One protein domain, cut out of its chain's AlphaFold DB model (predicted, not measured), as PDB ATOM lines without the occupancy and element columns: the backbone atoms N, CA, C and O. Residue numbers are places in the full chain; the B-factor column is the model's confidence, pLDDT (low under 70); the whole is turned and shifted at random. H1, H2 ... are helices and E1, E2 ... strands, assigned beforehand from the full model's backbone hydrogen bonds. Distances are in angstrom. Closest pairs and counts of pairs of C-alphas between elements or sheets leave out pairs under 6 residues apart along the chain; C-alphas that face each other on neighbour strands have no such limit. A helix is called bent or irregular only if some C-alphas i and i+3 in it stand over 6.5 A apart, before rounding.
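This is residues 10 to 81 of the 313 residues of an uncharacterized protein of Anaerolineaceae bacterium (UniProt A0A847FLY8). A small, strongly twisted and curled sheet of four strands forms a head at one end of one very long helix, H1, which runs out from it as an arm. Residues 42 to 52 of H1 pass by the head and graze the sheet, while residues 53 to 81 stick out free and make most of the length. The 72 printed residues hold four named strands and then one named helix, in the order E1, E2, E3, E4, H1; the sheet runs E1, E2, E3, E4, all antiparallel, and the class is mixed, helices and strands. The whole is extended, with a radius of gyration of the C-alphas of 20.2 A, and its C-alphas span 65 by 23 by 13 A.

The sheet is made of E1, residues 10 to 13, E2, residues 16 to 24, E3, residues 27 to 32, and E4, residues 37 to 41. It is a meander, each strand the antiparallel neighbour of the one before, with E1 and E4 as edge strands. E2 and E3 form a hairpin at 148 degrees between their directions, with N 19 and O 31 at 2.8 A and N 29 and O 22 at 2.8 A, within hydrogen-bond range. E3 and E4 form a hairpin at 147 degrees, with N 30 and O 38 at 2.9 A. E1 and E2 form a hairpin at 112 degrees, with N 11 and O 18 at 2.8 A. E2 bends by 62 degrees at residue 21. E1 and E4 are apart. H1, residues 42 to 81, is on the sheet but only grazes it, with its residues 42 to 52. The closest C-alphas of E1 and H1 are those of Asn 13 and Trp 49, 6.5 A apart; those of E3 and H1 are Lys 27 and Val 42, 5.5 A apart. In H1 every O i to N i+4 pair is within hydrogen-bond range.

E2, the longest strand, measures 22.0 A from first to last C-alpha, E3 16.3 A, E4 13.4 A and E1 10.5 A. C-alpha 10, where E1 begins, is at (226.996, 239.427, 214.869). H1 measures 57.9 A, from C-alpha 42 at (225.808, 251.964, 221.985) to C-alpha 81 at (275.717, 223.648, 214.518), and is not bent.

The two C-alphas farthest apart are those of Asp 24 and Gln 81, 65.5 A. Without the free stretch, the body of 43 residues spans 25 by 23 by 13 A. The printed part has no cut, and its four links are tight. The mean pLDDT of the printed part is 76.4; it is under 70 at 23 residues, namely 51 to 63, 65, 69, 73 and 75 to 81.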
ATOM      1  N   THR A  10     226.592 240.147 213.654       86.56
ATOM      2  CA  THR A  10     226.996 239.427 214.869       86.56
ATOM      3  C   THR A  10     228.273 240.017 215.456       86.56
ATOM      4  O   THR A  10     229.261 240.222 214.752       86.56
ATOM      5  N   TYR A  11     228.265 240.238 216.765       87.31
ATOM      6  CA  TYR A  11     229.392 240.731 217.550       87.31
ATOM      7  C   TYR A  11     229.536 239.896 218.825       87.31
ATOM      8  O   TYR A  11     228.747 238.992 219.095       87.31
ATOM      9  N   ARG A  12     230.564 240.181 219.626       81.06
ATOM     10  CA  ARG A  12     230.824 239.474 220.884       81.06
ATOM     11  C   ARG A  12     231.201 240.454 221.979       81.06
ATOM     12  O   ARG A  12     232.041 241.324 221.765       81.06
ATOM     13  N   ASN A  13     230.616 240.283 223.157       83.81
ATOM     14  CA  ASN A  13     231.064 240.935 224.385       83.81
ATOM     15  C   ASN A  13     231.478 239.872 225.418       83.81
ATOM     16  O   ASN A  13     231.604 238.687 225.099       83.81
ATOM     17  N   ARG A  14     231.705 240.295 226.665       74.31
ATOM     18  CA  ARG A  14     232.124 239.404 227.759       74.31
ATOM     19  C   ARG A  14     231.074 238.354 228.144       74.31
ATOM     20  O   ARG A  14     231.445 237.338 228.714       74.31
ATOM     21  N   ASN A  15     229.806 238.568 227.790       74.88
ATOM     22  CA  ASN A  15     228.699 237.671 228.125       74.88
ATOM     23  C   ASN A  15     228.372 236.680 226.998       74.88
ATOM     24  O   ASN A  15     227.617 235.739 227.220       74.88
ATOM     25  N   GLY A  16     228.936 236.871 225.803       76.69
ATOM     26  CA  GLY A  16     228.752 235.958 224.679       76.69
ATOM     27  C   GLY A  16     228.597 236.661 223.338       76.69
ATOM     28  O   GLY A  16     228.777 237.877 223.210       76.69
ATOM     29  N   GLU A  17     228.299 235.862 222.319       87.38
ATOM     30  CA  GLU A  17     227.991 236.336 220.970       87.38
ATOM     31  C   GLU A  17     226.545 236.817 220.886       87.38
ATOM     32  O   GLU A  17     225.636 236.207 221.456       87.38
ATOM     33  N   TYR A  18     226.339 237.923 220.181       89.88
ATOM     34  CA  TYR A  18     225.036 238.552 220.031       89.88
ATOM     35  C   TYR A  18     224.849 239.138 218.635       89.88
ATOM     36  O   TYR A  18     225.805 239.550 217.983       89.88
ATOM     37  N   VAL A  19     223.592 239.219 218.211       92.12
ATOM     38  CA  VAL A  19     223.162 239.912 216.995       92.12
ATOM     39  C   VAL A  19     222.526 241.238 217.390       92.12
ATOM     40  O   VAL A  19     221.762 241.308 218.356       92.12
ATOM     41  N   VAL A  20     222.846 242.301 216.659       93.94
ATOM     42  CA  VAL A  20     222.203 243.606 216.853       93.94
ATOM     43  C   VAL A  20     220.832 243.589 216.191       93.94
ATOM     44  O   VAL A  20     220.738 243.441 214.978       93.94
ATOM     45  N   GLU A  21     219.765 243.749 216.967       92.62
ATOM     46  CA  GLU A  21     218.391 243.730 216.450       92.62
ATOM     47  C   GLU A  21     217.886 245.126 216.077       92.62
ATOM     48  O   GLU A  21     217.157 245.271 215.101       92.62
ATOM     49  N   ALA A  22     218.259 246.156 216.842       92.19
ATOM     50  CA  ALA A  22     217.845 247.536 216.589       92.19
ATOM     51  C   ALA A  22     218.835 248.537 217.195       92.19
ATOM     52  O   ALA A  22     219.469 248.247 218.214       92.19
ATOM     53  N   ILE A  23     218.939 249.721 216.590       90.88
ATOM     54  CA  ILE A  23     219.716 250.856 217.104       90.88
ATOM     55  C   ILE A  23     218.838 252.103 217.015       90.88
ATOM     56  O   ILE A  23     218.472 252.521 215.921       90.88
ATOM     57  N   ASP A  24     218.546 252.700 218.167       88.38
ATOM     58  CA  ASP A  24     217.701 253.881 218.319       88.38
ATOM     59  C   ASP A  24     218.482 254.956 219.089       88.38
ATOM     60  O   ASP A  24     218.554 254.970 220.323       88.38
ATOM     61  N   GLY A  25     219.118 255.866 218.348       85.31
ATOM     62  CA  GLY A  25     219.913 256.951 218.922       85.31
ATOM     63  C   GLY A  25     221.100 256.442 219.749       85.31
ATOM     64  O   GLY A  25     222.076 255.934 219.204       85.31
ATOM     65  N   THR A  26     221.048 256.624 221.071       86.81
ATOM     66  CA  THR A  26     222.109 256.192 221.999       86.81
ATOM     67  C   THR A  26     221.926 254.765 222.511       86.81
ATOM     68  O   THR A  26     222.853 254.218 223.114       86.81
ATOM     69  N   LYS A  27     220.764 254.150 222.267       89.19
ATOM     70  CA  LYS A  27     220.418 252.805 222.732       89.19
ATOM     71  C   LYS A  27     220.445 251.809 221.577       89.19
ATOM     72  O   LYS A  27     220.132 252.137 220.439       89.19
ATOM     73  N   MET A  28     220.787 250.568 221.886       92.25
ATOM     74  CA  MET A  28     220.660 249.439 220.971       92.25
ATOM     75  C   MET A  28     220.066 248.236 221.689       92.25
ATOM     76  O   MET A  28     220.255 248.054 222.896       92.25
ATOM     77  N   ARG A  29     219.365 247.402 220.927       92.06
ATOM     78  CA  ARG A  29     218.850 246.113 221.374       92.06
ATOM     79  C   ARG A  29     219.683 245.007 220.746       92.06
ATOM     80  O   ARG A  29     219.854 244.976 219.528       92.06
ATOM     81  N   ILE A  30     220.196 244.115 221.581       92.12
ATOM     82  CA  ILE A  30     220.980 242.956 221.159       92.12
ATOM     83  C   ILE A  30     220.312 241.674 221.635       92.12
ATOM     84  O   ILE A  30     219.749 241.643 222.730       92.12
ATOM     85  N   LYS A  31     220.417 240.615 220.839       91.31
ATOM     86  CA  LYS A  31     219.947 239.275 221.186       91.31
ATOM     87  C   LYS A  31     221.119 238.313 221.193       91.31
ATOM     88  O   LYS A  31     221.831 238.204 220.196       91.31
ATOM     89  N   TYR A  32     221.330 237.637 222.314       91.25
ATOM     90  CA  TYR A  32     222.413 236.668 222.428       91.25
ATOM     91  C   TYR A  32     222.064 235.365 221.708       91.25
ATOM     92  O   TYR A  32     220.902 234.959 221.640       91.25
ATOM     93  N   VAL A  33     223.088 234.690 221.183       82.25
ATOM     94  CA  VAL A  33     222.938 233.412 220.461       82.25
ATOM     95  C   VAL A  33     222.393 232.305 221.374       82.25
ATOM     96  O   VAL A  33     221.638 231.450 220.923       82.25
ATOM     97  N   ASN A  34     222.706 232.350 222.673       79.81
ATOM     98  CA  ASN A  34     222.181 231.437 223.696       79.81
ATOM     99  C   ASN A  34     220.795 231.844 224.243       79.81
ATOM    100  O   ASN A  34     220.307 231.228 225.188       79.81
ATOM    101  N   GLY A  35     220.153 232.851 223.644       77.19
ATOM    102  CA  GLY A  35     218.872 233.392 224.085       77.19
ATOM    103  C   GLY A  35     219.010 234.588 225.031       77.19
ATOM    104  O   GLY A  35     220.065 234.864 225.590       77.19
ATOM    105  N   GLY A  36     217.912 235.326 225.203       83.31
ATOM    106  CA  GLY A  36     217.883 236.561 225.987       83.31
ATOM    107  C   GLY A  36     218.213 237.809 225.165       83.31
ATOM    108  O   GLY A  36     219.022 237.793 224.233       83.31
ATOM    109  N   THR A  37     217.559 238.909 225.527       87.44
ATOM    110  CA  THR A  37     217.661 240.197 224.836       87.44
ATOM    111  C   THR A  37     218.088 241.263 225.835       87.44
ATOM    112  O   THR A  37     217.616 241.279 226.970       87.44
ATOM    113  N   LEU A  38     218.976 242.164 225.423       89.00
ATOM    114  CA  LEU A  38     219.478 243.250 226.256       89.00
ATOM    115  C   LEU A  38     219.327 244.587 225.529       89.00
ATOM    116  O   LEU A  38     219.758 244.732 224.387       89.00
ATOM    117  N   ALA A  39     218.751 245.573 226.214       90.56
ATOM    118  CA  ALA A  39     218.806 246.973 225.807       90.56
ATOM    119  C   ALA A  39     220.000 247.646 226.497       90.56
ATOM    120  O   ALA A  39     220.130 247.589 227.719       90.56
ATOM    121  N   THR A  40     220.897 248.255 225.729       87.94
ATOM    122  CA  THR A  40     222.167 248.795 226.236       87.94
ATOM    123  C   THR A  40     222.564 250.062 225.486       87.94
ATOM    124  O   THR A  40     222.025 250.351 224.420       87.94
ATOM    125  N   ASP A  41     223.486 250.843 226.048       90.25
ATOM    126  CA  ASP A  41     224.029 252.016 225.371       90.25
ATOM    127  C   ASP A  41     225.057 251.607 224.316       90.25
ATOM    128  O   ASP A  41     225.984 250.831 224.576       90.25
ATOM    129  N   VAL A  42     224.921 252.193 223.131       88.38
ATOM    130  CA  VAL A  42     225.808 251.964 221.985       88.38
ATOM    131  C   VAL A  42     227.260 252.302 222.335       88.38
ATOM    132  O   VAL A  42     228.180 251.581 221.952       88.38
ATOM    133  N   SER A  43     227.477 253.362 223.119       83.12
ATOM    134  CA  SER A  43     228.807 253.794 223.566       83.12
ATOM    135  C   SER A  43     229.478 252.782 224.500       83.12
ATOM    136  O   SER A  43     230.688 252.569 224.410       83.12
ATOM    137  N   ILE A  44     228.701 252.112 225.359       80.94
ATOM    138  CA  ILE A  44     229.209 251.084 226.274       80.94
ATOM    139  C   ILE A  44     229.638 249.852 225.478       80.94
ATOM    140  O   ILE A  44     230.755 249.366 225.662       80.94
ATOM    141  N   GLN A  45     228.799 249.374 224.554       83.50
ATOM    142  CA  GLN A  45     229.169 248.232 223.714       83.50
ATOM    143  C   GLN A  45     230.358 248.559 222.808       83.50
ATOM    144  O   GLN A  45     231.227 247.707 222.641       83.50
ATOM    145  N   ALA A  46     230.449 249.784 222.278       82.62
ATOM    146  CA  ALA A  46     231.538 250.181 221.384       82.62
ATOM    147  C   ALA A  46     232.886 250.121 222.106       82.62
ATOM    148  O   ALA A  46     233.840 249.554 221.579       82.62
ATOM    149  N   ARG A  47     232.929 250.597 223.356       76.12
ATOM    150  CA  ARG A  47     234.122 250.527 224.204       76.12
ATOM    151  C   ARG A  47     234.491 249.093 224.593       76.12
ATOM    152  O   ARG A  47     235.665 248.741 224.609       76.12
ATOM    153  N   ILE A  48     233.502 248.247 224.899       70.12
ATOM    154  CA  ILE A  48     233.743 246.822 225.187       70.12
ATOM    155  C   ILE A  48     234.310 246.116 223.950       70.12
ATOM    156  O   ILE A  48     235.253 245.335 224.064       70.12
ATOM    157  N   TRP A  49     233.754 246.403 222.775       71.06
ATOM    158  CA  TRP A  49     234.217 245.848 221.511       71.06
ATOM    159  C   TRP A  49     235.648 246.284 221.187       71.06
ATOM    160  O   TRP A  49     236.478 245.437 220.867       71.06
ATOM    161  N   GLU A  50     235.958 247.572 221.333       70.12
ATOM    162  CA  GLU A  50     237.298 248.124 221.119       70.12
ATOM    163  C   GLU A  50     238.340 247.472 222.038       70.12
ATOM    164  O   GLU A  50     239.374 247.009 221.555       70.12
ATOM    165  N   ASN A  51     238.027 247.310 223.328       61.25
ATOM    166  CA  ASN A  51     238.901 246.609 224.272       61.25
ATOM    167  C   ASN A  51     239.149 245.147 223.863       61.25
ATOM    168  O   ASN A  51     240.289 244.693 223.890       61.25
ATOM    169  N   ILE A  52     238.117 244.415 223.427       66.25
ATOM    170  CA  ILE A  52     238.265 243.022 222.968       66.25
ATOM    171  C   ILE A  52     239.130 242.945 221.701       66.25
ATOM    172  O   ILE A  52     239.935 242.022 221.557       66.25
ATOM    173  N   GLN A  53     238.980 243.893 220.770       67.81
ATOM    174  CA  GLN A  53     239.828 243.944 219.575       67.81
ATOM    175  C   GLN A  53     241.281 244.265 219.935       67.81
ATOM    176  O   GLN A  53     242.186 243.625 219.397       67.81
ATOM    177  N   PHE A  54     241.509 245.190 220.868       53.47
ATOM    178  CA  PHE A  54     242.841 245.544 221.352       53.47
ATOM    179  C   PHE A  54     243.528 244.370 222.071       53.47
ATOM    180  O   PHE A  54     244.654 244.013 221.726       53.47
ATOM    181  N   GLU A  55     242.832 243.691 222.990       58.81
ATOM    182  CA  GLU A  55     243.321 242.486 223.681       58.81
ATOM    183  C   GLU A  55     243.675 241.367 222.682       58.81
ATOM    184  O   GLU A  55     244.743 240.760 222.769       58.81
ATOM    185  N   ARG A  56     242.829 241.135 221.664       62.50
ATOM    186  CA  ARG A  56     243.106 240.163 220.590       62.50
ATOM    187  C   ARG A  56     244.321 240.543 219.745       62.50
ATOM    188  O   ARG A  56     245.059 239.656 219.314       62.50
ATOM    189  N   GLN A  57     244.520 241.829 219.461       63.22
ATOM    190  CA  GLN A  57     245.690 242.297 218.718       63.22
ATOM    191  C   GLN A  57     246.977 242.130 219.530       63.22
ATOM    192  O   GLN A  57     247.965 241.645 218.979       63.22
ATOM    193  N   MET A  58     246.944 242.451 220.826       56.75
ATOM    194  CA  MET A  58     248.069 242.262 221.743       56.75
ATOM    195  C   MET A  58     248.442 240.786 221.893       56.75
ATOM    196  O   MET A  58     249.605 240.447 221.695       56.75
ATOM    197  N   ALA A  59     247.467 239.896 222.105       60.94
ATOM    198  CA  ALA A  59     247.716 238.455 222.189       60.94
ATOM    199  C   ALA A  59     248.377 237.903 220.911       60.94
ATOM    200  O   ALA A  59     249.358 237.169 220.975       60.94
ATOM    201  N   ARG A  60     247.916 238.331 219.725       64.75
ATOM    202  CA  ARG A  60     248.534 237.955 218.437       64.75
ATOM    203  C   ARG A  60     249.925 238.554 218.225       64.75
ATOM    204  O   ARG A  60     250.687 238.033 217.410       64.75
ATOM    205  N   ALA A  61     250.226 239.700 218.831       62.56
ATOM    206  CA  ALA A  61     251.541 240.328 218.753       62.56
ATOM    207  C   ALA A  61     252.532 239.640 219.700       62.56
ATOM    208  O   ALA A  61     253.671 239.396 219.313       62.56
ATOM    209  N   GLU A  62     252.081 239.269 220.895       64.31
ATOM    210  CA  GLU A  62     252.843 238.499 221.875       64.31
ATOM    211  C   GLU A  62     253.141 237.084 221.373       64.31
ATOM    212  O   GLU A  62     254.290 236.655 221.409       64.31
ATOM    213  N   GLU A  63     252.158 236.401 220.781       66.19
ATOM    214  CA  GLU A  63     252.352 235.087 220.161       66.19
ATOM    215  C   GLU A  63     253.341 235.152 218.988       66.19
ATOM    216  O   GLU A  63     254.257 234.337 218.899       66.19
ATOM    217  N   ARG A  64     253.246 236.184 218.135       71.50
ATOM    218  CA  ARG A  64     254.232 236.423 217.065       71.50
ATOM    219  C   ARG A  64     255.620 236.742 217.606       71.50
ATOM    220  O   ARG A  64     256.608 236.309 217.020       71.50
ATOM    221  N   ARG A  65     255.715 237.494 218.703       68.44
ATOM    222  CA  ARG A  65     256.989 237.796 219.359       68.44
ATOM    223  C   ARG A  65     257.607 236.532 219.949       68.44
ATOM    224  O   ARG A  65     258.786 236.296 219.711       68.44
ATOM    225  N   ARG A  66     256.813 235.702 220.623       70.94
ATOM    226  CA  ARG A  66     257.239 234.407 221.159       70.94
ATOM    227  C   ARG A  66     257.712 233.475 220.046       70.94
ATOM    228  O   ARG A  66     258.830 232.985 220.114       70.94
ATOM    229  N   GLN A  67     256.935 233.325 218.973       72.69
ATOM    230  CA  GLN A  67     257.340 232.541 217.800       72.69
ATOM    231  C   GLN A  67     258.613 233.095 217.148       72.69
ATOM    232  O   GLN A  67     259.465 232.329 216.710       72.69
ATOM    233  N   ALA A  68     258.783 234.420 217.090       72.94
ATOM    234  CA  ALA A  68     259.997 235.037 216.562       72.94
ATOM    235  C   ALA A  68     261.213 234.830 217.481       72.94
ATOM    236  O   ALA A  68     262.321 234.642 216.984       72.94
ATOM    237  N   GLU A  69     261.036 234.859 218.802       67.44
ATOM    238  CA  GLU A  69     262.080 234.561 219.788       67.44
ATOM    239  C   GLU A  69     262.467 233.073 219.750       67.44
ATOM    240  O   GLU A  69     263.656 232.757 219.663       67.44
ATOM    241  N   GLU A  70     261.496 232.161 219.681       72.31
ATOM    242  CA  GLU A  70     261.711 230.723 219.483       72.31
ATOM    243  C   GLU A  70     262.426 230.456 218.145       72.31
ATOM    244  O   GLU A  70     263.478 229.817 218.118       72.31
ATOM    245  N   ALA A  71     261.961 231.048 217.040       73.25
ATOM    246  CA  ALA A  71     262.596 230.917 215.727       73.25
ATOM    247  C   ALA A  71     264.019 231.493 215.695       73.25
ATOM    248  O   ALA A  71     264.904 230.906 215.073       73.25
ATOM    249  N   ARG A  72     264.281 232.615 216.380       75.00
ATOM    250  CA  ARG A  72     265.634 233.183 216.519       75.00
ATOM    251  C   ARG A  72     266.546 232.280 217.341       75.00
ATOM    252  O   ARG A  72     267.726 232.167 217.014       75.00
ATOM    253  N   THR A  73     266.015 231.636 218.374       67.75
ATOM    254  CA  THR A  73     266.764 230.694 219.213       67.75
ATOM    255  C   THR A  73     267.129 229.446 218.411       67.75
ATOM    256  O   THR A  73     268.306 229.100 218.329       67.75
ATOM    257  N   VAL A  74     266.164 228.865 217.691       71.06
ATOM    258  CA  VAL A  74     266.386 227.732 216.779       71.06
ATOM    259  C   VAL A  74     267.345 228.104 215.642       71.06
ATOM    260  O   VAL A  74     268.236 227.329 215.305       71.06
ATOM    261  N   ALA A  75     267.227 229.302 215.062       66.31
ATOM    262  CA  ALA A  75     268.134 229.770 214.013       66.31
ATOM    263  C   ALA A  75     269.570 229.964 214.527       66.31
ATOM    264  O   ALA A  75     270.516 229.578 213.842       66.31
ATOM    265  N   ARG A  76     269.753 230.501 215.743       66.19
ATOM    266  CA  ARG A  76     271.071 230.602 216.395       66.19
ATOM    267  C   ARG A  76     271.664 229.228 216.693       66.19
ATOM    268  O   ARG A  76     272.853 229.030 216.457       66.19
ATOM    269  N   GLN A  77     270.850 228.279 217.155       60.22
ATOM    270  CA  GLN A  77     271.278 226.896 217.373       60.22
ATOM    271  C   GLN A  77     271.717 226.233 216.060       60.22
ATOM    272  O   GLN A  77     272.817 225.690 216.001       60.22
ATOM    273  N   ARG A  78     270.924 226.356 214.985       59.59
ATOM    274  CA  ARG A  78     271.264 225.827 213.649       59.59
ATOM    275  C   ARG A  78     272.527 226.464 213.070       59.59
ATOM    276  O   ARG A  78     273.372 225.751 212.541       59.59
ATOM    277  N   ALA A  79     272.686 227.782 213.205       56.44
ATOM    278  CA  ALA A  79     273.881 228.491 212.747       56.44
ATOM    279  C   ALA A  79     275.143 228.047 213.514       56.44
ATOM    280  O   ALA A  79     276.187 227.813 212.901       56.44
ATOM    281  N   GLY A  80     275.037 227.858 214.836       57.06
ATOM    282  CA  GLY A  80     276.109 227.305 215.669       57.06
ATOM    283  C   GLY A  80     276.498 225.875 215.276       57.06
ATOM    284  O   GLY A  80     277.686 225.586 215.142       57.06
ATOM    285  N   GLN A  81     275.508 225.021 214.994       53.56
ATOM    286  CA  GLN A  81     275.717 223.648 214.518       53.56
ATOM    287  C   GLN A  81     276.401 223.599 213.148       53.56
ATOM    288  O   GLN A  81     277.377 222.870 212.970       53.56
TER     289      GLN A  81